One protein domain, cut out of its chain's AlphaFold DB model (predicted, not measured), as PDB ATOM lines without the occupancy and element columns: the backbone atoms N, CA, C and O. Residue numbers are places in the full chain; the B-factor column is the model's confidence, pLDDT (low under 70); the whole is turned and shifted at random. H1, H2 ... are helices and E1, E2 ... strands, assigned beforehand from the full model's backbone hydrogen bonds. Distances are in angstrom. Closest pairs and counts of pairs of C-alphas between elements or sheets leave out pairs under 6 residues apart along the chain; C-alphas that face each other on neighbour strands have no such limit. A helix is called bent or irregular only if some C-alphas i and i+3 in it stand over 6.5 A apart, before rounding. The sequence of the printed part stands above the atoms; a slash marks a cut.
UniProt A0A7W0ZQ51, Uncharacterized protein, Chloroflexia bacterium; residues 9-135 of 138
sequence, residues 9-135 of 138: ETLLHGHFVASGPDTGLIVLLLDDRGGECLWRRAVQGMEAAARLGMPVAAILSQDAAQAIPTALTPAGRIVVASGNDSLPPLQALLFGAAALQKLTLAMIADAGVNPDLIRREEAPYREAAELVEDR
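This is residues 9 to 135 of the 138 residues of an uncharacterized protein of Chloroflexia bacterium (UniProt A0A7W0ZQ51). A small three-stranded sheet is sandwiched between H3 and H4 on one face and the long helix H5 on the other; a tail, residues 111 to 135, carries H6 far from this body and makes much of the length. H1 and H2 lie off the sheet, by H3. The 127 printed residues hold H1 H2 E1 H3 E2 H4 E3 H5 H6, mostly helix, with a parallel sheet E1 E2 E3. The whole is loose, with a radius of gyration of the C-alphas of 18.0 A and spans of 53 by 41 by 27 A.

H1 is residues 9 to 12, from C-alpha 9 at (-30.946, -39.266, 32.541), and H2 15 to 18. E1 is 25 to 29, H3 32 to 51 at 26.3 A, E2 56 to 60, H4 62 to 67 and E3 77 to 79. H5, 88 to 110, is 32.5 A long; H6, 123 to 133, is 15.3 A and ends at C-alpha 133 (-51.149, -8.759, 48.352). H3 is irregular, C-alphas 33 and 36 being 9.3 A apart, and H2 only just, with 6.9 A between C-alphas 15 and 18.

E1 and E2 are parallel, with N 27 and O 57 at 3.0 A; E2 and E3 are parallel, with N 78 and O 58 at 2.8 A. H3 and H4, on the same face, touch at Trp 39 and Ala 67, C-alphas 6.9 A apart. H5, on the opposite face, is over E2 at a height over the sheet of 9.2 A; their closest C-alphas, Ile 59 and Gly 96, are 7.2 A apart. H1 is close to but not clearly touching H3, with the C-alphas of Leu 12 and Gly 45 closest at 6.4 A. H5 and H6 are apart. Every O i to N i+4 pair is within hydrogen-bond range in H4 and H5; H3 has 14 of 16, H6 6 of 7, and H1 and H2 are too short for one.

The C-alphas of Gln 66 and Arg 135, the two farthest apart, are 53.7 A apart. The printed part has no cut. The link from H5 to H6 is long, and residues 106 to 112, of which 106 to 110 belong to H5, stand free. pLDDT is under 70 at residues 34, 83 to 86 and 134 to 135.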
ATOM      1  N   GLU A   9     -32.400 -39.151  32.487       87.19
ATOM      2  CA  GLU A   9     -30.946 -39.266  32.541       87.19
ATOM      3  C   GLU A   9     -30.393 -38.573  33.790       87.19
ATOM      4  O   GLU A   9     -29.587 -39.151  34.513       87.19
ATOM      5  N   THR A  10     -30.899 -37.384  34.127       87.06
ATOM      6  CA  THR A  10     -30.524 -36.677  35.357       87.06
ATOM      7  C   THR A  10     -30.821 -37.508  36.603       87.06
ATOM      8  O   THR A  10     -29.971 -37.581  37.493       87.06
ATOM      9  N   LEU A  11     -31.983 -38.167  36.669       86.12
ATOM     10  CA  LEU A  11     -32.351 -39.028  37.796       86.12
ATOM     11  C   LEU A  11     -31.300 -40.128  38.033       86.12
ATOM     12  O   LEU A  11     -30.891 -40.373  39.172       86.12
ATOM     13  N   LEU A  12     -30.822 -40.740  36.948       84.94
ATOM     14  CA  LEU A  12     -29.869 -41.849  36.972       84.94
ATOM     15  C   LEU A  12     -28.443 -41.437  37.372       84.94
ATOM     16  O   LEU A  12     -27.666 -42.293  37.791       84.94
ATOM     17  N   HIS A  13     -28.108 -40.145  37.341       86.00
ATOM     18  CA  HIS A  13     -26.789 -39.616  37.729       86.00
ATOM     19  C   HIS A  13     -26.673 -39.260  39.221       86.00
ATOM     20  O   HIS A  13     -25.996 -38.306  39.596       86.00
ATOM     21  N   GLY A  14     -27.324 -40.034  40.096       80.38
ATOM     22  CA  GLY A  14     -27.130 -39.944  41.553       80.38
ATOM     23  C   GLY A  14     -28.240 -39.237  42.333       80.38
ATOM     24  O   GLY A  14     -28.106 -39.040  43.538       80.38
ATOM     25  N   HIS A  15     -29.371 -38.911  41.707       82.81
ATOM     26  CA  HIS A  15     -30.494 -38.289  42.423       82.81
ATOM     27  C   HIS A  15     -31.268 -39.265  43.322       82.81
ATOM     28  O   HIS A  15     -32.060 -38.829  44.150       82.81
ATOM     29  N   PHE A  16     -31.004 -40.571  43.219       83.12
ATOM     30  CA  PHE A  16     -31.548 -41.569  44.143       83.12
ATOM     31  C   PHE A  16     -30.901 -41.562  45.536       83.12
ATOM     32  O   PHE A  16     -31.417 -42.223  46.429       83.12
ATOM     33  N   VAL A  17     -29.804 -40.825  45.756       84.38
ATOM     34  CA  VAL A  17     -29.054 -40.846  47.031       84.38
ATOM     35  C   VAL A  17     -29.916 -40.455  48.240       84.38
ATOM     36  O   VAL A  17     -29.679 -40.949  49.338       84.38
ATOM     37  N   ALA A  18     -30.922 -39.601  48.045       82.75
ATOM     38  CA  ALA A  18     -31.838 -39.166  49.101       82.75
ATOM     39  C   ALA A  18     -33.197 -39.897  49.087       82.75
ATOM     40  O   ALA A  18     -34.105 -39.485  49.805       82.75
ATOM     41  N   SER A  19     -33.358 -40.938  48.265       90.31
ATOM     42  CA  SER A  19     -34.643 -41.606  48.029       90.31
ATOM     43  C   SER A  19     -34.747 -42.943  48.764       90.31
ATOM     44  O   SER A  19     -33.768 -43.676  48.899       90.31
ATOM     45  N   GLY A  20     -35.962 -43.293  49.190       91.19
ATOM     46  CA  GLY A  20     -36.247 -44.549  49.885       91.19
ATOM     47  C   GLY A  20     -37.741 -44.885  49.927       91.19
ATOM     48  O   GLY A  20     -38.514 -44.329  49.145       91.19
ATOM     49  N   PRO A  21     -38.184 -45.768  50.840       94.56
ATOM     50  CA  PRO A  21     -39.570 -46.250  50.887       94.56
ATOM     51  C   PRO A  21     -40.643 -45.174  51.106       94.56
ATOM     52  O   PRO A  21     -41.818 -45.389  50.818       94.56
ATOM     53  N   ASP A  22     -40.262 -44.006  51.616       92.81
ATOM     54  CA  ASP A  22     -41.135 -42.851  51.820       92.81
ATOM     55  C   ASP A  22     -41.193 -41.896  50.610       92.81
ATOM     56  O   ASP A  22     -41.961 -40.928  50.624       92.81
ATOM     57  N   THR A  23     -40.413 -42.179  49.564       93.31
ATOM     58  CA  THR A  23     -40.279 -41.374  48.348       93.31
ATOM     59  C   THR A  23     -40.970 -42.067  47.176       93.31
ATOM     60  O   THR A  23     -40.546 -43.131  46.735       93.31
ATOM     61  N   GLY A  24     -42.028 -41.456  46.638       93.94
ATOM     62  CA  GLY A  24     -42.715 -41.968  45.448       93.94
ATOM     63  C   GLY A  24     -42.029 -41.558  44.147       93.94
ATOM     64  O   GLY A  24     -41.538 -40.435  44.029       93.94
ATOM     65  N   LEU A  25     -42.037 -42.450  43.155       95.56
ATOM     66  CA  LEU A  25     -41.607 -42.164  41.785       95.56
ATOM     67  C   LEU A  25     -42.806 -42.260  40.836       95.56
ATOM     68  O   LEU A  25     -43.477 -43.288  40.783       95.56
ATOM     69  N   ILE A  26     -43.041 -41.207  40.052       96.62
ATOM     70  CA  ILE A  26     -44.011 -41.213  38.952       96.62
ATOM     71  C   ILE A  26     -43.227 -41.042  37.653       96.62
ATOM     72  O   ILE A  26     -42.586 -40.011  37.451       96.62
ATOM     73  N   VAL A  27     -43.260 -42.048  36.780       96.25
ATOM     74  CA  VAL A  27     -42.570 -42.009  35.481       96.25
ATOM     75  C   VAL A  27     -43.548 -41.584  34.389       96.25
ATOM     76  O   VAL A  27     -44.619 -42.171  34.260       96.25
ATOM     77  N   LEU A  28     -43.183 -40.580  33.591       95.12
ATOM     78  CA  LEU A  28     -43.975 -40.115  32.452       95.12
ATOM     79  C   LEU A  28     -43.270 -40.520  31.150       95.12
ATOM     80  O   LEU A  28     -42.209 -39.984  30.840       95.12
ATOM     81  N   LEU A  29     -43.852 -41.455  30.392       94.19
ATOM     82  CA  LEU A  29     -43.353 -41.912  29.086       94.19
ATOM     83  C   LEU A  29     -44.472 -41.781  28.056       94.19
ATOM     84  O   LEU A  29     -45.245 -42.709  27.854       94.19
ATOM     85  N   LEU A  30     -44.599 -40.601  27.461       90.94
ATOM     86  CA  LEU A  30     -45.754 -40.240  26.628       90.94
ATOM     87  C   LEU A  30     -45.394 -39.968  25.170       90.94
ATOM     88  O   LEU A  30     -46.281 -39.862  24.332       90.94
ATOM     89  N   ASP A  31     -44.105 -39.807  24.898       83.38
ATOM     90  CA  ASP A  31     -43.567 -39.492  23.589       83.38
ATOM     91  C   ASP A  31     -42.620 -40.603  23.151       83.38
ATOM     92  O   ASP A  31     -41.617 -40.891  23.811       83.38
ATOM     93  N   ASP A  32     -42.939 -41.207  22.014       77.50
ATOM     94  CA  ASP A  32     -42.249 -42.387  21.513       77.50
ATOM     95  C   ASP A  32     -41.026 -42.031  20.647       77.50
ATOM     96  O   ASP A  32     -40.313 -42.924  20.192       77.50
ATOM     97  N   ARG A  33     -40.697 -40.738  20.462       77.50
ATOM     98  CA  ARG A  33     -39.512 -40.289  19.696       77.50
ATOM     99  C   ARG A  33     -38.176 -40.835  20.229       77.50
ATOM    100  O   ARG A  33     -37.203 -40.876  19.480       77.50
ATOM    101  N   GLY A  34     -38.115 -41.263  21.492       69.69
ATOM    102  CA  GLY A  34     -36.949 -41.939  22.087       69.69
ATOM    103  C   GLY A  34     -36.928 -43.467  21.916       69.69
ATOM    104  O   GLY A  34     -35.901 -44.100  22.190       69.69
ATOM    105  N   GLY A  35     -38.044 -44.048  21.469       81.94
ATOM    106  CA  GLY A  35     -38.240 -45.471  21.200       81.94
ATOM    107  C   GLY A  35     -37.794 -46.409  22.326       81.94
ATOM    108  O   GLY A  35     -37.705 -46.046  23.502       81.94
ATOM    109  N   GLU A  36     -37.436 -47.635  21.942       87.19
ATOM    110  CA  GLU A  36     -37.027 -48.691  22.877       87.19
ATOM    111  C   GLU A  36     -35.827 -48.329  23.753       87.19
ATOM    112  O   GLU A  36     -35.708 -48.823  24.874       87.19
ATOM    113  N   CYS A  37     -34.903 -47.500  23.259       88.94
ATOM    114  CA  CYS A  37     -33.723 -47.115  24.029       88.94
ATOM    115  C   CYS A  37     -34.130 -46.342  25.289       88.94
ATOM    116  O   CYS A  37     -33.675 -46.655  26.392       88.94
ATOM    117  N   LEU A  38     -35.050 -45.388  25.125       90.44
ATOM    118  CA  LEU A  38     -35.595 -44.604  26.222       90.44
ATOM    119  C   LEU A  38     -36.395 -45.484  27.192       90.44
ATOM    120  O   LEU A  38     -36.231 -45.353  28.404       90.44
ATOM    121  N   TRP A  39     -37.178 -46.444  26.690       92.88
ATOM    122  CA  TRP A  39     -37.907 -47.385  27.549       92.88
ATOM    123  C   TRP A  39     -36.976 -48.305  28.340       92.88
ATOM    124  O   TRP A  39     -37.165 -48.459  29.543       92.88
ATOM    125  N   ARG A  40     -35.919 -48.855  27.724       92.44
ATOM    126  CA  ARG A  40     -34.902 -49.647  28.443       92.44
ATOM    127  C   ARG A  40     -34.242 -48.832  29.551       92.44
ATOM    128  O   ARG A  40     -34.033 -49.341  30.650       92.44
ATOM    129  N   ARG A  41     -33.940 -47.562  29.281       93.25
ATOM    130  CA  ARG A  41     -33.368 -46.653  30.278       93.25
ATOM    131  C   ARG A  41     -34.358 -46.368  31.412       93.25
ATOM    132  O   ARG A  41     -33.959 -46.339  32.573       93.25
ATOM    133  N   ALA A  42     -35.641 -46.214  31.092       94.94
ATOM    134  CA  ALA A  42     -36.690 -46.023  32.088       94.94
ATOM    135  C   ALA A  42     -36.840 -47.262  32.977       94.94
ATOM    136  O   ALA A  42     -36.866 -47.125  34.198       94.94
ATOM    137  N   VAL A  43     -36.830 -48.461  32.386       95.81
ATOM    138  CA  VAL A  43     -36.839 -49.739  33.114       95.81
ATOM    139  C   VAL A  43     -35.682 -49.808  34.108       95.81
ATOM    140  O   VAL A  43     -35.931 -50.069  35.280       95.81
ATOM    141  N   GLN A  44     -34.454 -49.472  33.700       94.44
ATOM    142  CA  GLN A  44     -33.300 -49.439  34.614       94.44
ATOM    143  C   GLN A  44     -33.533 -48.511  35.818       94.44
ATOM    144  O   GLN A  44     -33.225 -48.869  36.955       94.44
ATOM    145  N   GLY A  45     -34.100 -47.322  35.587       94.88
ATOM    146  CA  GLY A  45     -34.433 -46.388  36.665       94.88
ATOM    147  C   GLY A  45     -35.534 -46.901  37.590       94.88
ATOM    148  O   GLY A  45     -35.441 -46.742  38.806       94.88
ATOM    149  N   MET A  46     -36.551 -47.554  37.034       96.75
ATOM    150  CA  MET A  46     -37.655 -48.134  37.799       96.75
ATOM    151  C   MET A  46     -37.207 -49.349  38.617       96.75
ATOM    152  O   MET A  46     -37.617 -49.490  39.766       96.75
ATOM    153  N   GLU A  47     -36.331 -50.195  38.076       96.06
ATOM    154  CA  GLU A  47     -35.711 -51.310  38.799       96.06
ATOM    155  C   GLU A  47     -34.850 -50.810  39.962       96.06
ATOM    156  O   GLU A  47     -34.941 -51.340  41.073       96.06
ATOM    157  N   ALA A  48     -34.058 -49.756  39.742       94.81
ATOM    158  CA  ALA A  48     -33.287 -49.116  40.803       94.81
ATOM    159  C   ALA A  48     -34.204 -48.564  41.909       94.81
ATOM    160  O   ALA A  48     -33.979 -48.845  43.087       94.81
ATOM    161  N   ALA A  49     -35.275 -47.854  41.542       95.31
ATOM    162  CA  ALA A  49     -36.262 -47.341  42.492       95.31
ATOM    163  C   ALA A  49     -36.950 -48.469  43.282       95.31
ATOM    164  O   ALA A  49     -37.048 -48.404  44.510       95.31
ATOM    165  N   ALA A  50     -37.353 -49.546  42.602       94.69
ATOM    166  CA  ALA A  50     -37.936 -50.723  43.237       94.69
ATOM    167  C   ALA A  50     -36.960 -51.372  44.231       94.69
ATOM    168  O   ALA A  50     -37.361 -51.778  45.324       94.69
ATOM    169  N   ARG A  51     -35.661 -51.416  43.907       94.69
ATOM    170  CA  ARG A  51     -34.628 -51.962  44.799       94.69
ATOM    171  C   ARG A  51     -34.442 -51.143  46.079       94.69
ATOM    172  O   ARG A  51     -34.058 -51.722  47.098       94.69
ATOM    173  N   LEU A  52     -34.733 -49.843  46.019       94.50
ATOM    174  CA  LEU A  52     -34.754 -48.914  47.155       94.50
ATOM    175  C   LEU A  52     -36.087 -48.938  47.928       94.50
ATOM    176  O   LEU A  52     -36.240 -48.214  48.910       94.50
ATOM    177  N   GLY A  53     -37.048 -49.769  47.510       95.38
ATOM    178  CA  GLY A  53     -38.359 -49.898  48.146       95.38
ATOM    179  C   GLY A  53     -39.323 -48.753  47.833       95.38
ATOM    180  O   GLY A  53     -40.329 -48.613  48.524       95.38
ATOM    181  N   MET A  54     -39.031 -47.933  46.821       96.25
ATOM    182  CA  MET A  54     -39.880 -46.806  46.435       96.25
ATOM    183  C   MET A  54     -41.191 -47.303  45.798       96.25
ATOM    184  O   MET A  54     -41.142 -48.170  44.920       96.25
ATOM    185  N   PRO A  55     -42.365 -46.746  46.153       95.94
ATOM    186  CA  PRO A  55     -43.582 -46.974  45.384       95.94
ATOM    187  C   PRO A  55     -43.470 -46.288  44.016       95.94
ATOM    188  O   PRO A  55     -43.266 -45.074  43.927       95.94
ATOM    189  N   VAL A  56     -43.611 -47.072  42.943       97.50
ATOM    190  CA  VAL A  56     -43.502 -46.589  41.560       97.50
ATOM    191  C   VAL A  56     -44.866 -46.631  40.871       97.50
ATOM    192  O   VAL A  56     -45.521 -47.678  40.837       97.50
ATOM    193  N   ALA A  57     -45.276 -45.501  40.300       97.56
ATOM    194  CA  ALA A  57     -46.417 -45.366  39.396       97.56
ATOM    195  C   ALA A  57     -45.954 -44.828  38.032       97.56
ATOM    196  O   ALA A  57     -44.846 -44.301  37.904       97.56
ATOM    197  N   ALA A  58     -46.795 -44.938  37.001       97.69
ATOM    198  CA  ALA A  58     -46.454 -44.401  35.684       97.69
ATOM    199  C   ALA A  58     -47.645 -43.822  34.910       97.69
ATOM    200  O   ALA A  58     -48.774 -44.298  35.032       97.69
ATOM    201  N   ILE A  59     -47.363 -42.828  34.068       97.00
ATOM    202  CA  ILE A  59     -48.259 -42.310  33.030       97.00
ATOM    203  C   ILE A  59     -47.602 -42.609  31.679       97.00
ATOM    204  O   ILE A  59     -46.498 -42.135  31.408       97.00
ATOM    205  N   LEU A  60     -48.247 -43.434  30.859       95.44
ATOM    206  CA  LEU A  60     -47.630 -44.090  29.704       95.44
ATOM    207  C   LEU A  60     -48.436 -43.851  28.420       95.44
ATOM    208  O   LEU A  60     -49.668 -43.829  28.467       95.44
ATOM    209  N   SER A  61     -47.754 -43.739  27.278       92.12
ATOM    210  CA  SER A  61     -48.342 -43.988  25.957       92.12
ATOM    211  C   SER A  61     -48.763 -45.458  25.844       92.12
ATOM    212  O   SER A  61     -48.366 -46.301  26.657       92.12
ATOM    213  N   GLN A  62     -49.582 -45.791  24.844       90.62
ATOM    214  CA  GLN A  62     -49.975 -47.184  24.600       90.62
ATOM    215  C   GLN A  62     -48.761 -48.078  24.317       90.62
ATOM    216  O   GLN A  62     -48.668 -49.168  24.882       90.62
ATOM    217  N   ASP A  63     -47.811 -47.594  23.519       90.56
ATOM    218  CA  ASP A  63     -46.612 -48.346  23.148       90.56
ATOM    219  C   ASP A  63     -45.676 -48.527  24.350       90.56
ATOM    220  O   ASP A  63     -45.254 -49.647  24.660       90.56
ATOM    221  N   ALA A  64     -45.445 -47.461  25.127       92.62
ATOM    222  CA  ALA A  64     -44.683 -47.557  26.368       92.62
ATOM    223  C   ALA A  64     -45.348 -48.517  27.372       92.62
ATOM    224  O   ALA A  64     -44.660 -49.271  28.059       92.62
ATOM    225  N   ALA A  65     -46.682 -48.553  27.448       94.12
ATOM    226  CA  ALA A  65     -47.397 -49.472  28.332       94.12
ATOM    227  C   ALA A  65     -47.195 -50.953  27.975       94.12
ATOM    228  O   ALA A  65     -47.271 -51.796  28.873       94.12
ATOM    229  N   GLN A  66     -46.916 -51.271  26.706       92.44
ATOM    230  CA  GLN A  66     -46.556 -52.626  26.279       92.44
ATOM    231  C   GLN A  66     -45.096 -52.964  26.600       92.44
ATOM    232  O   GLN A  66     -44.793 -54.100  26.958       92.44
ATOM    233  N   ALA A  67     -44.197 -51.982  26.501       92.94
ATOM    234  CA  ALA A  67     -42.771 -52.180  26.739       92.94
ATOM    235  C   ALA A  67     -42.391 -52.222  28.231       92.94
ATOM    236  O   ALA A  67     -41.436 -52.906  28.600       92.94
ATOM    237  N   ILE A  68     -43.108 -51.494  29.096       95.44
ATOM    238  CA  ILE A  68     -42.790 -51.392  30.526       95.44
ATOM    239  C   ILE A  68     -43.459 -52.527  31.331       95.44
ATOM    240  O   ILE A  68     -44.693 -52.570  31.434       95.44
ATOM    241  N   PRO A  69     -42.677 -53.406  31.997       96.56
ATOM    242  CA  PRO A  69     -43.217 -54.511  32.787       96.56
ATOM    243  C   PRO A  69     -44.209 -54.073  33.876       96.56
ATOM    244  O   PRO A  69     -43.967 -53.120  34.619       96.56
ATOM    245  N   THR A  70     -45.307 -54.822  34.043       96.56
ATOM    246  CA  THR A  70     -46.343 -54.532  35.058       96.56
ATOM    247  C   THR A  70     -45.830 -54.530  36.489       96.56
ATOM    248  O   THR A  70     -46.236 -53.690  37.290       96.56
ATOM    249  N   ALA A  71     -44.870 -55.403  36.786       97.00
ATOM    250  CA  ALA A  71     -44.260 -55.504  38.107       97.00
ATOM    251  C   ALA A  71     -43.514 -54.230  38.548       97.00
ATOM    252  O   ALA A  71     -43.332 -54.026  39.745       97.00
ATOM    253  N   LEU A  72     -43.108 -53.362  37.613       97.56
ATOM    254  CA  LEU A  72     -42.374 -52.133  37.922       97.56
ATOM    255  C   LEU A  72     -43.282 -50.944  38.259       97.56
ATOM    256  O   LEU A  72     -42.778 -49.881  38.598       97.56
ATOM    257  N   THR A  73     -44.608 -51.098  38.192       97.50
ATOM    258  CA  THR A  73     -45.568 -50.041  38.560       97.50
ATOM    259  C   THR A  73     -46.538 -50.505  39.656       97.50
ATOM    260  O   THR A  73     -47.750 -50.543  39.414       97.50
ATOM    261  N   PRO A  74     -46.059 -50.908  40.848       96.62
ATOM    262  CA  PRO A  74     -46.924 -51.436  41.903       96.62
ATOM    263  C   PRO A  74     -47.921 -50.405  42.453       96.62
ATOM    264  O   PRO A  74     -48.967 -50.798  42.961       96.62
ATOM    265  N   ALA A  75     -47.639 -49.102  42.331       95.75
ATOM    266  CA  ALA A  75     -48.551 -48.038  42.757       95.75
ATOM    267  C   ALA A  75     -49.587 -47.650  41.681       95.75
ATOM    268  O   ALA A  75     -50.390 -46.745  41.892       95.75
ATOM    269  N   GLY A  76     -49.593 -48.339  40.535       96.62
ATOM    270  CA  GLY A  76     -50.575 -48.154  39.469       96.62
ATOM    271  C   GLY A  76     -50.017 -47.503  38.204       96.62
ATOM    272  O   GLY A  76     -48.876 -47.039  38.139       96.62
ATOM    273  N   ARG A  77     -50.841 -47.506  37.155       97.12
ATOM    274  CA  ARG A  77     -50.505 -46.968  35.833       97.12
ATOM    275  C   ARG A  77     -51.700 -46.262  35.208       97.12
ATOM    276  O   ARG A  77     -52.821 -46.756  35.291       97.12
ATOM    277  N   ILE A  78     -51.443 -45.143  34.543       96.62
ATOM    278  CA  ILE A  78     -52.393 -44.451  33.672       96.62
ATOM    279  C   ILE A  78     -51.879 -44.612  32.247       96.62
ATOM    280  O   ILE A  78     -50.787 -44.150  31.932       96.62
ATOM    281  N   VAL A  79     -52.654 -45.272  31.389       95.00
ATOM    282  CA  VAL A  79     -52.330 -45.378  29.964       95.00
ATOM    283  C   VAL A  79     -53.149 -44.342  29.216       95.00
ATOM    284  O   VAL A  79     -54.380 -44.336  29.284       95.00
ATOM    285  N   VAL A  80     -52.455 -43.440  28.542       90.75
ATOM    286  CA  VAL A  80     -53.050 -42.380  27.745       90.75
ATOM    287  C   VAL A  80     -53.397 -42.935  26.367       90.75
ATOM    288  O   VAL A  80     -52.575 -43.585  25.725       90.75
ATOM    289  N   ALA A  81     -54.630 -42.695  25.923       80.81
ATOM    290  CA  ALA A  81     -55.076 -43.129  24.609       80.81
ATOM    291  C   ALA A  81     -54.388 -42.328  23.497       80.81
ATOM    292  O   ALA A  81     -54.325 -41.098  23.559       80.81
ATOM    293  N   SER A  82     -53.942 -43.035  22.462       72.56
ATOM    294  CA  SER A  82     -53.524 -42.424  21.205       72.56
ATOM    295  C   SER A  82     -54.770 -42.048  20.400       72.56
ATOM    296  O   SER A  82     -55.717 -42.825  20.284       72.56
ATOM    297  N   GLY A  83     -54.794 -40.828  19.887       68.56
ATOM    298  CA  GLY A  83     -55.858 -40.276  19.046       68.56
ATOM    299  C   GLY A  83     -55.356 -40.041  17.625       68.56
ATOM    300  O   GLY A  83     -54.238 -39.562  17.447       68.56
ATOM    301  N   ASN A  84     -56.192 -40.355  16.635       66.19
ATOM    302  CA  ASN A  84     -55.787 -40.465  15.228       66.19
ATOM    303  C   ASN A  84     -55.500 -39.119  14.524       66.19
ATOM    304  O   ASN A  84     -54.839 -39.125  13.492       66.19
ATOM    305  N   ASP A  85     -55.951 -37.986  15.080       64.56
ATOM    306  CA  ASP A  85     -56.010 -36.689  14.372       64.56
ATOM    307  C   ASP A  85     -55.148 -35.565  14.982       64.56
ATOM    308  O   ASP A  85     -55.318 -34.390  14.658       64.56
ATOM    309  N   SER A  86     -54.209 -35.879  15.878       63.91
ATOM    310  CA  SER A  86     -53.354 -34.862  16.515       63.91
ATOM    311  C   SER A  86     -51.872 -35.076  16.241       63.91
ATOM    312  O   SER A  86     -51.403 -36.209  16.179       63.91
ATOM    313  N   LEU A  87     -51.112 -33.980  16.160       76.62
ATOM    314  CA  LEU A  87     -49.651 -34.026  16.083       76.62
ATOM    315  C   LEU A  87     -49.085 -34.767  17.315       76.62
ATOM    316  O   LEU A  87     -49.379 -34.342  18.438       76.62
ATOM    317  N   PRO A  88     -48.251 -35.812  17.150       76.06
ATOM    318  CA  PRO A  88     -47.829 -36.672  18.262       76.06
ATOM    319  C   PRO A  88     -47.227 -35.933  19.476       76.06
ATOM    320  O   PRO A  88     -47.628 -36.226  20.603       76.06
ATOM    321  N   PRO A  89     -46.362 -34.906  19.312       81.94
ATOM    322  CA  PRO A  89     -45.829 -34.166  20.460       81.94
ATOM    323  C   PRO A  89     -46.900 -33.387  21.232       81.94
ATOM    324  O   PRO A  89     -46.820 -33.257  22.453       81.94
ATOM    325  N   LEU A  90     -47.909 -32.868  20.527       85.50
ATOM    326  CA  LEU A  90     -49.007 -32.129  21.143       85.50
ATOM    327  C   LEU A  90     -49.901 -33.069  21.956       85.50
ATOM    328  O   LEU A  90     -50.336 -32.709  23.047       85.50
ATOM    329  N   GLN A  91     -50.129 -34.282  21.453       84.62
ATOM    330  CA  GLN A  91     -50.881 -35.313  22.160       84.62
ATOM    331  C   GLN A  91     -50.196 -35.728  23.463       84.62
ATOM    332  O   GLN A  91     -50.826 -35.690  24.520       84.62
ATOM    333  N   ALA A  92     -48.902 -36.055  23.391       87.62
ATOM    334  CA  ALA A  92     -48.098 -36.409  24.556       87.62
ATOM    335  C   ALA A  92     -48.151 -35.310  25.627       87.62
ATOM    336  O   ALA A  92     -48.381 -35.590  26.804       87.62
ATOM    337  N   LEU A  93     -48.012 -34.047  25.209       89.56
ATOM    338  CA  LEU A  93     -48.046 -32.901  26.110       89.56
ATOM    339  C   LEU A  93     -49.430 -32.697  26.746       89.56
ATOM    340  O   LEU A  93     -49.535 -32.643  27.971       89.56
ATOM    341  N   LEU A  94     -50.494 -32.593  25.944       90.69
ATOM    342  CA  LEU A  94     -51.831 -32.259  26.447       90.69
ATOM    343  C   LEU A  94     -52.428 -33.382  27.291       90.69
ATOM    344  O   LEU A  94     -52.928 -33.136  28.390       90.69
ATOM    345  N   PHE A  95     -52.374 -34.619  26.803       90.00
ATOM    346  CA  PHE A  95     -52.952 -35.737  27.538       90.00
ATOM    347  C   PHE A  95     -52.096 -36.130  28.742       90.00
ATOM    348  O   PHE A  95     -52.645 -36.505  29.778       90.00
ATOM    349  N   GLY A  96     -50.774 -35.965  28.648       92.25
ATOM    350  CA  GLY A  96     -49.875 -36.073  29.791       92.25
ATOM    351  C   GLY A  96     -50.197 -35.083  30.894       92.25
ATOM    352  O   GLY A  96     -50.362 -35.478  32.049       92.25
ATOM    353  N   ALA A  97     -50.342 -33.806  30.533       93.62
ATOM    354  CA  ALA A  97     -50.707 -32.754  31.472       93.62
ATOM    355  C   ALA A  97     -52.063 -33.041  32.129       93.62
ATOM    356  O   ALA A  97     -52.167 -32.988  33.353       93.62
ATOM    357  N   ALA A  98     -53.075 -33.424  31.347       94.25
ATOM    358  CA  ALA A  98     -54.392 -33.771  31.876       94.25
ATOM    359  C   ALA A  98     -54.337 -34.978  32.833       94.25
ATOM    360  O   ALA A  98     -54.945 -34.953  33.903       94.25
ATOM    361  N   ALA A  99     -53.587 -36.029  32.486       95.56
ATOM    362  CA  ALA A  99     -53.408 -37.195  33.349       95.56
ATOM    363  C   ALA A  99     -52.704 -36.831  34.666       95.56
ATOM    364  O   ALA A  99     -53.151 -37.245  35.736       95.56
ATOM    365  N   LEU A 100     -51.649 -36.012  34.599       95.56
ATOM    366  CA  LEU A 100     -50.911 -35.553  35.774       95.56
ATOM    367  C   LEU A 100     -51.768 -34.654  36.676       95.56
ATOM    368  O   LEU A 100     -51.759 -34.821  37.896       95.56
ATOM    369  N   GLN A 101     -52.554 -33.746  36.093       94.94
ATOM    370  CA  GLN A 101     -53.512 -32.914  36.826       94.94
ATOM    371  C   GLN A 101     -54.550 -33.774  37.552       94.94
ATOM    372  O   GLN A 101     -54.766 -33.594  38.749       94.94
ATOM    373  N   LYS A 102     -55.145 -34.764  36.871       95.25
ATOM    374  CA  LYS A 102     -56.115 -35.681  37.489       95.25
ATOM    375  C   LYS A 102     -55.504 -36.515  38.612       95.25
ATOM    376  O   LYS A 102     -56.146 -36.679  39.645       95.25
ATOM    377  N   LEU A 103     -54.284 -37.022  38.425       94.81
ATOM    378  CA  LEU A 103     -53.564 -37.745  39.473       94.81
ATOM    379  C   LEU A 103     -53.336 -36.846  40.693       94.81
ATOM    380  O   LEU A 103     -53.605 -37.256  41.817       94.81
ATOM    381  N   THR A 104     -52.914 -35.605  40.463       93.06
ATOM    382  CA  THR A 104     -52.675 -34.626  41.531       93.06
ATOM    383  C   THR A 104     -53.959 -34.324  42.303       93.06
ATOM    384  O   THR A 104     -53.954 -34.360  43.530       93.06
ATOM    385  N   LEU A 105     -55.076 -34.106  41.602       93.94
ATOM    386  CA  LEU A 105     -56.387 -33.899  42.225       93.94
ATOM    387  C   LEU A 105     -56.833 -35.115  43.045       93.94
ATOM    388  O   LEU A 105     -57.328 -34.945  44.154       93.94
ATOM    389  N   ALA A 106     -56.623 -36.335  42.540       93.50
ATOM    390  CA  ALA A 106     -56.948 -37.554  43.275       93.50
ATOM    391  C   ALA A 106     -56.097 -37.708  44.548       93.50
ATOM    392  O   ALA A 106     -56.636 -38.037  45.600       93.50
ATOM    393  N   MET A 107     -54.794 -37.416  44.475       91.69
ATOM    394  CA  MET A 107     -53.899 -37.449  45.639       91.69
ATOM    395  C   MET A 107     -54.276 -36.399  46.689       91.69
ATOM    396  O   MET A 107     -54.211 -36.667  47.884       91.69
ATOM    397  N   ILE A 108     -54.669 -35.201  46.254       91.19
ATOM    398  CA  ILE A 108     -55.106 -34.130  47.153       91.19
ATOM    399  C   ILE A 108     -56.446 -34.479  47.814       91.19
ATOM    400  O   ILE A 108     -56.596 -34.275  49.018       91.19
ATOM    401  N   ALA A 109     -57.386 -35.045  47.051       91.38
ATOM    402  CA  ALA A 109     -58.660 -35.518  47.582       91.38
ATOM    403  C   ALA A 109     -58.463 -36.622  48.635       91.38
ATOM    404  O   ALA A 109     -59.084 -36.563  49.692       91.38
ATOM    405  N   ASP A 110     -57.562 -37.577  48.380       92.56
ATOM    406  CA  ASP A 110     -57.177 -38.619  49.343       92.56
ATOM    407  C   ASP A 110     -56.523 -38.030  50.606       92.56
ATOM    408  O   ASP A 110     -56.816 -38.445  51.725       92.56
ATOM    409  N   ALA A 111     -55.708 -36.984  50.443       89.19
ATOM    410  CA  ALA A 111     -55.102 -36.257  51.556       89.19
ATOM    411  C   ALA A 111     -56.086 -35.349  52.327       89.19
ATOM    412  O   ALA A 111     -55.704 -34.792  53.357       89.19
ATOM    413  N   GLY A 112     -57.320 -35.164  51.843       88.81
ATOM    414  CA  GLY A 112     -58.318 -34.282  52.459       88.81
ATOM    415  C   GLY A 112     -57.950 -32.794  52.423       88.81
ATOM    416  O   GLY A 112     -58.432 -32.026  53.255       88.81
ATOM    417  N   VAL A 113     -57.086 -32.383  51.492       85.69
ATOM    418  CA  VAL A 113     -56.636 -30.989  51.336       85.69
ATOM    419  C   VAL A 113     -57.474 -30.297  50.258       85.69
ATOM    420  O   VAL A 113     -57.829 -30.917  49.258       85.69
ATOM    421  N   ASN A 114     -57.797 -29.012  50.427       85.19
ATOM    422  CA  ASN A 114     -58.464 -28.237  49.379       85.19
ATOM    423  C   ASN A 114     -57.411 -27.638  48.419       85.19
ATOM    424  O   ASN A 114     -56.637 -26.777  48.841       85.19
ATOM    425  N   PRO A 115     -57.362 -28.051  47.135       83.88
ATOM    426  CA  PRO A 115     -56.369 -27.534  46.191       83.88
ATOM    427  C   PRO A 115     -56.576 -26.052  45.849       83.88
ATOM    428  O   PRO A 115     -55.603 -25.372  45.527       83.88
ATOM    429  N   ASP A 116     -57.809 -25.544  45.940       85.88
ATOM    430  CA  ASP A 116     -58.170 -24.202  45.464       85.88
ATOM    431  C   ASP A 116     -57.692 -23.097  46.407       85.88
ATOM    432  O   ASP A 116     -57.461 -21.963  45.993       85.88
ATOM    433  N   LEU A 117     -57.523 -23.425  47.689       82.00
ATOM    434  CA  LEU A 117     -57.128 -22.452  48.700       82.00
ATOM    435  C   LEU A 117     -55.613 -22.256  48.769       82.00
ATOM    436  O   LEU A 117     -55.169 -21.307  49.405       82.00
ATOM    437  N   ILE A 118     -54.806 -23.111  48.125       79.31
ATOM    438  CA  ILE A 118     -53.331 -23.038  48.158       79.31
ATOM    439  C   ILE A 118     -52.834 -22.928  49.616       79.31
ATOM    440  O   ILE A 118     -51.937 -22.151  49.943       79.31
ATOM    441  N   ARG A 119     -53.457 -23.698  50.517       80.06
ATOM    442  CA  ARG A 119     -53.200 -23.709  51.964       80.06
ATOM    443  C   ARG A 119     -53.592 -22.434  52.718       80.06
ATOM    444  O   ARG A 119     -53.281 -22.335  53.899       80.06
ATOM    445  N   ARG A 120     -54.290 -21.464  52.112       79.69
ATOM    446  CA  ARG A 120     -54.764 -20.224  52.780       79.69
ATOM    447  C   ARG A 120     -55.778 -20.480  53.912       79.69
ATOM    448  O   ARG A 120     -56.116 -19.576  54.681       79.69
ATOM    449  N   GLU A 121     -56.256 -21.709  54.067       83.12
ATOM    450  CA  GLU A 121     -56.956 -22.194  55.255       83.12
ATOM    451  C   GLU A 121     -56.047 -22.284  56.497       83.12
ATOM    452  O   GLU A 121     -56.528 -22.125  57.618       83.12
ATOM    453  N   GLU A 122     -54.735 -22.446  56.321       84.88
ATOM    454  CA  GLU A 122     -53.735 -22.455  57.389       84.88
ATOM    455  C   GLU A 122     -53.259 -21.024  57.693       84.88
ATOM    456  O   GLU A 122     -52.875 -20.282  56.786       84.88
ATOM    457  N   ALA A 123     -53.242 -20.635  58.976       90.50
ATOM    458  CA  ALA A 123     -52.900 -19.267  59.391       90.50
ATOM    459  C   ALA A 123     -51.565 -18.746  58.806       90.50
ATOM    460  O   ALA A 123     -51.590 -17.669  58.213       90.50
ATOM    461  N   PRO A 124     -50.448 -19.509  58.815       89.19
ATOM    462  CA  PRO A 124     -49.179 -19.017  58.272       89.19
ATOM    463  C   PRO A 124     -49.223 -18.683  56.774       89.19
ATOM    464  O   PRO A 124     -48.546 -17.767  56.319       89.19
ATOM    465  N   TYR A 125     -50.008 -19.428  55.990       84.06
ATOM    466  CA  TYR A 125     -50.129 -19.220  54.544       84.06
ATOM    467  C   TYR A 125     -51.047 -18.048  54.216       84.06
ATOM    468  O   TYR A 125     -50.803 -17.331  53.247       84.06
ATOM    469  N   ARG A 126     -52.080 -17.835  55.035       87.44
ATOM    470  CA  ARG A 126     -52.964 -16.675  54.920       87.44
ATOM    471  C   ARG A 126     -52.229 -15.378  55.248       87.44
ATOM    472  O   ARG A 126     -52.227 -14.472  54.428       87.44
ATOM    473  N   GLU A 127     -51.531 -15.349  56.381       90.19
ATOM    474  CA  GLU A 127     -50.716 -14.207  56.816       90.19
ATOM    475  C   GLU A 127     -49.620 -13.875  55.788       90.19
ATOM    476  O   GLU A 127     -49.382 -12.713  55.466       90.19
ATOM    477  N   ALA A 128     -48.973 -14.894  55.209       87.75
ATOM    478  CA  ALA A 128     -47.989 -14.693  54.147       87.75
ATOM    479  C   ALA A 128     -48.597 -14.103  52.861       87.75
ATOM    480  O   ALA A 128     -47.930 -13.313  52.196       87.75
ATOM    481  N   ALA A 129     -49.832 -14.475  52.502       85.50
ATOM    482  CA  ALA A 129     -50.524 -13.912  51.342       85.50
ATOM    483  C   ALA A 129     -50.893 -12.439  51.569       85.50
ATOM    484  O   ALA A 129     -50.609 -11.618  50.702       85.50
ATOM    485  N   GLU A 130     -51.421 -12.094  52.749       87.00
ATOM    486  CA  GLU A 130     -51.727 -10.709  53.144       87.00
ATOM    487  C   GLU A 130     -50.481  -9.811  53.040       87.00
ATOM    488  O   GLU A 130     -50.526  -8.741  52.442       87.00
ATOM    489  N   LEU A 131     -49.318 -10.287  53.507       86.00
ATOM    490  CA  LEU A 131     -48.050  -9.549  53.412       86.00
ATOM    491  C   LEU A 131     -47.598  -9.222  51.978       86.00
ATOM    492  O   LEU A 131     -46.796  -8.302  51.810       86.00
ATOM    493  N   VAL A 132     -48.031  -9.996  50.978       81.19
ATOM    494  CA  VAL A 132     -47.647  -9.825  49.566       81.19
ATOM    495  C   VAL A 132     -48.731  -9.086  48.782       81.19
ATOM    496  O   VAL A 132     -48.399  -8.265  47.933       81.19
ATOM    497  N   GLU A 133     -50.007  -9.360  49.055       78.56
ATOM    498  CA  GLU A 133     -51.149  -8.759  48.352       78.56
ATOM    499  C   GLU A 133     -51.413  -7.307  48.798       78.56
ATOM    500  O   GLU A 133     -51.767  -6.479  47.960       78.56
ATOM    501  N   ASP A 134     -51.155  -6.962  50.068       67.31
ATOM    502  CA  ASP A 134     -51.378  -5.608  50.612       67.31
ATOM    503  C   ASP A 134     -50.187  -4.653  50.432       67.31
ATOM    504  O   ASP A 134     -50.205  -3.522  50.928       67.31
ATOM    505  N   ARG A 135     -49.129  -5.077  49.734       65.19
ATOM    506  CA  ARG A 135     -47.978  -4.222  49.439       65.19
ATOM    507  C   ARG A 135     -48.106  -3.595  48.042       65.19
ATOM    508  O   ARG A 135     -47.975  -4.302  47.046       65.19
TER     509      ARG A 135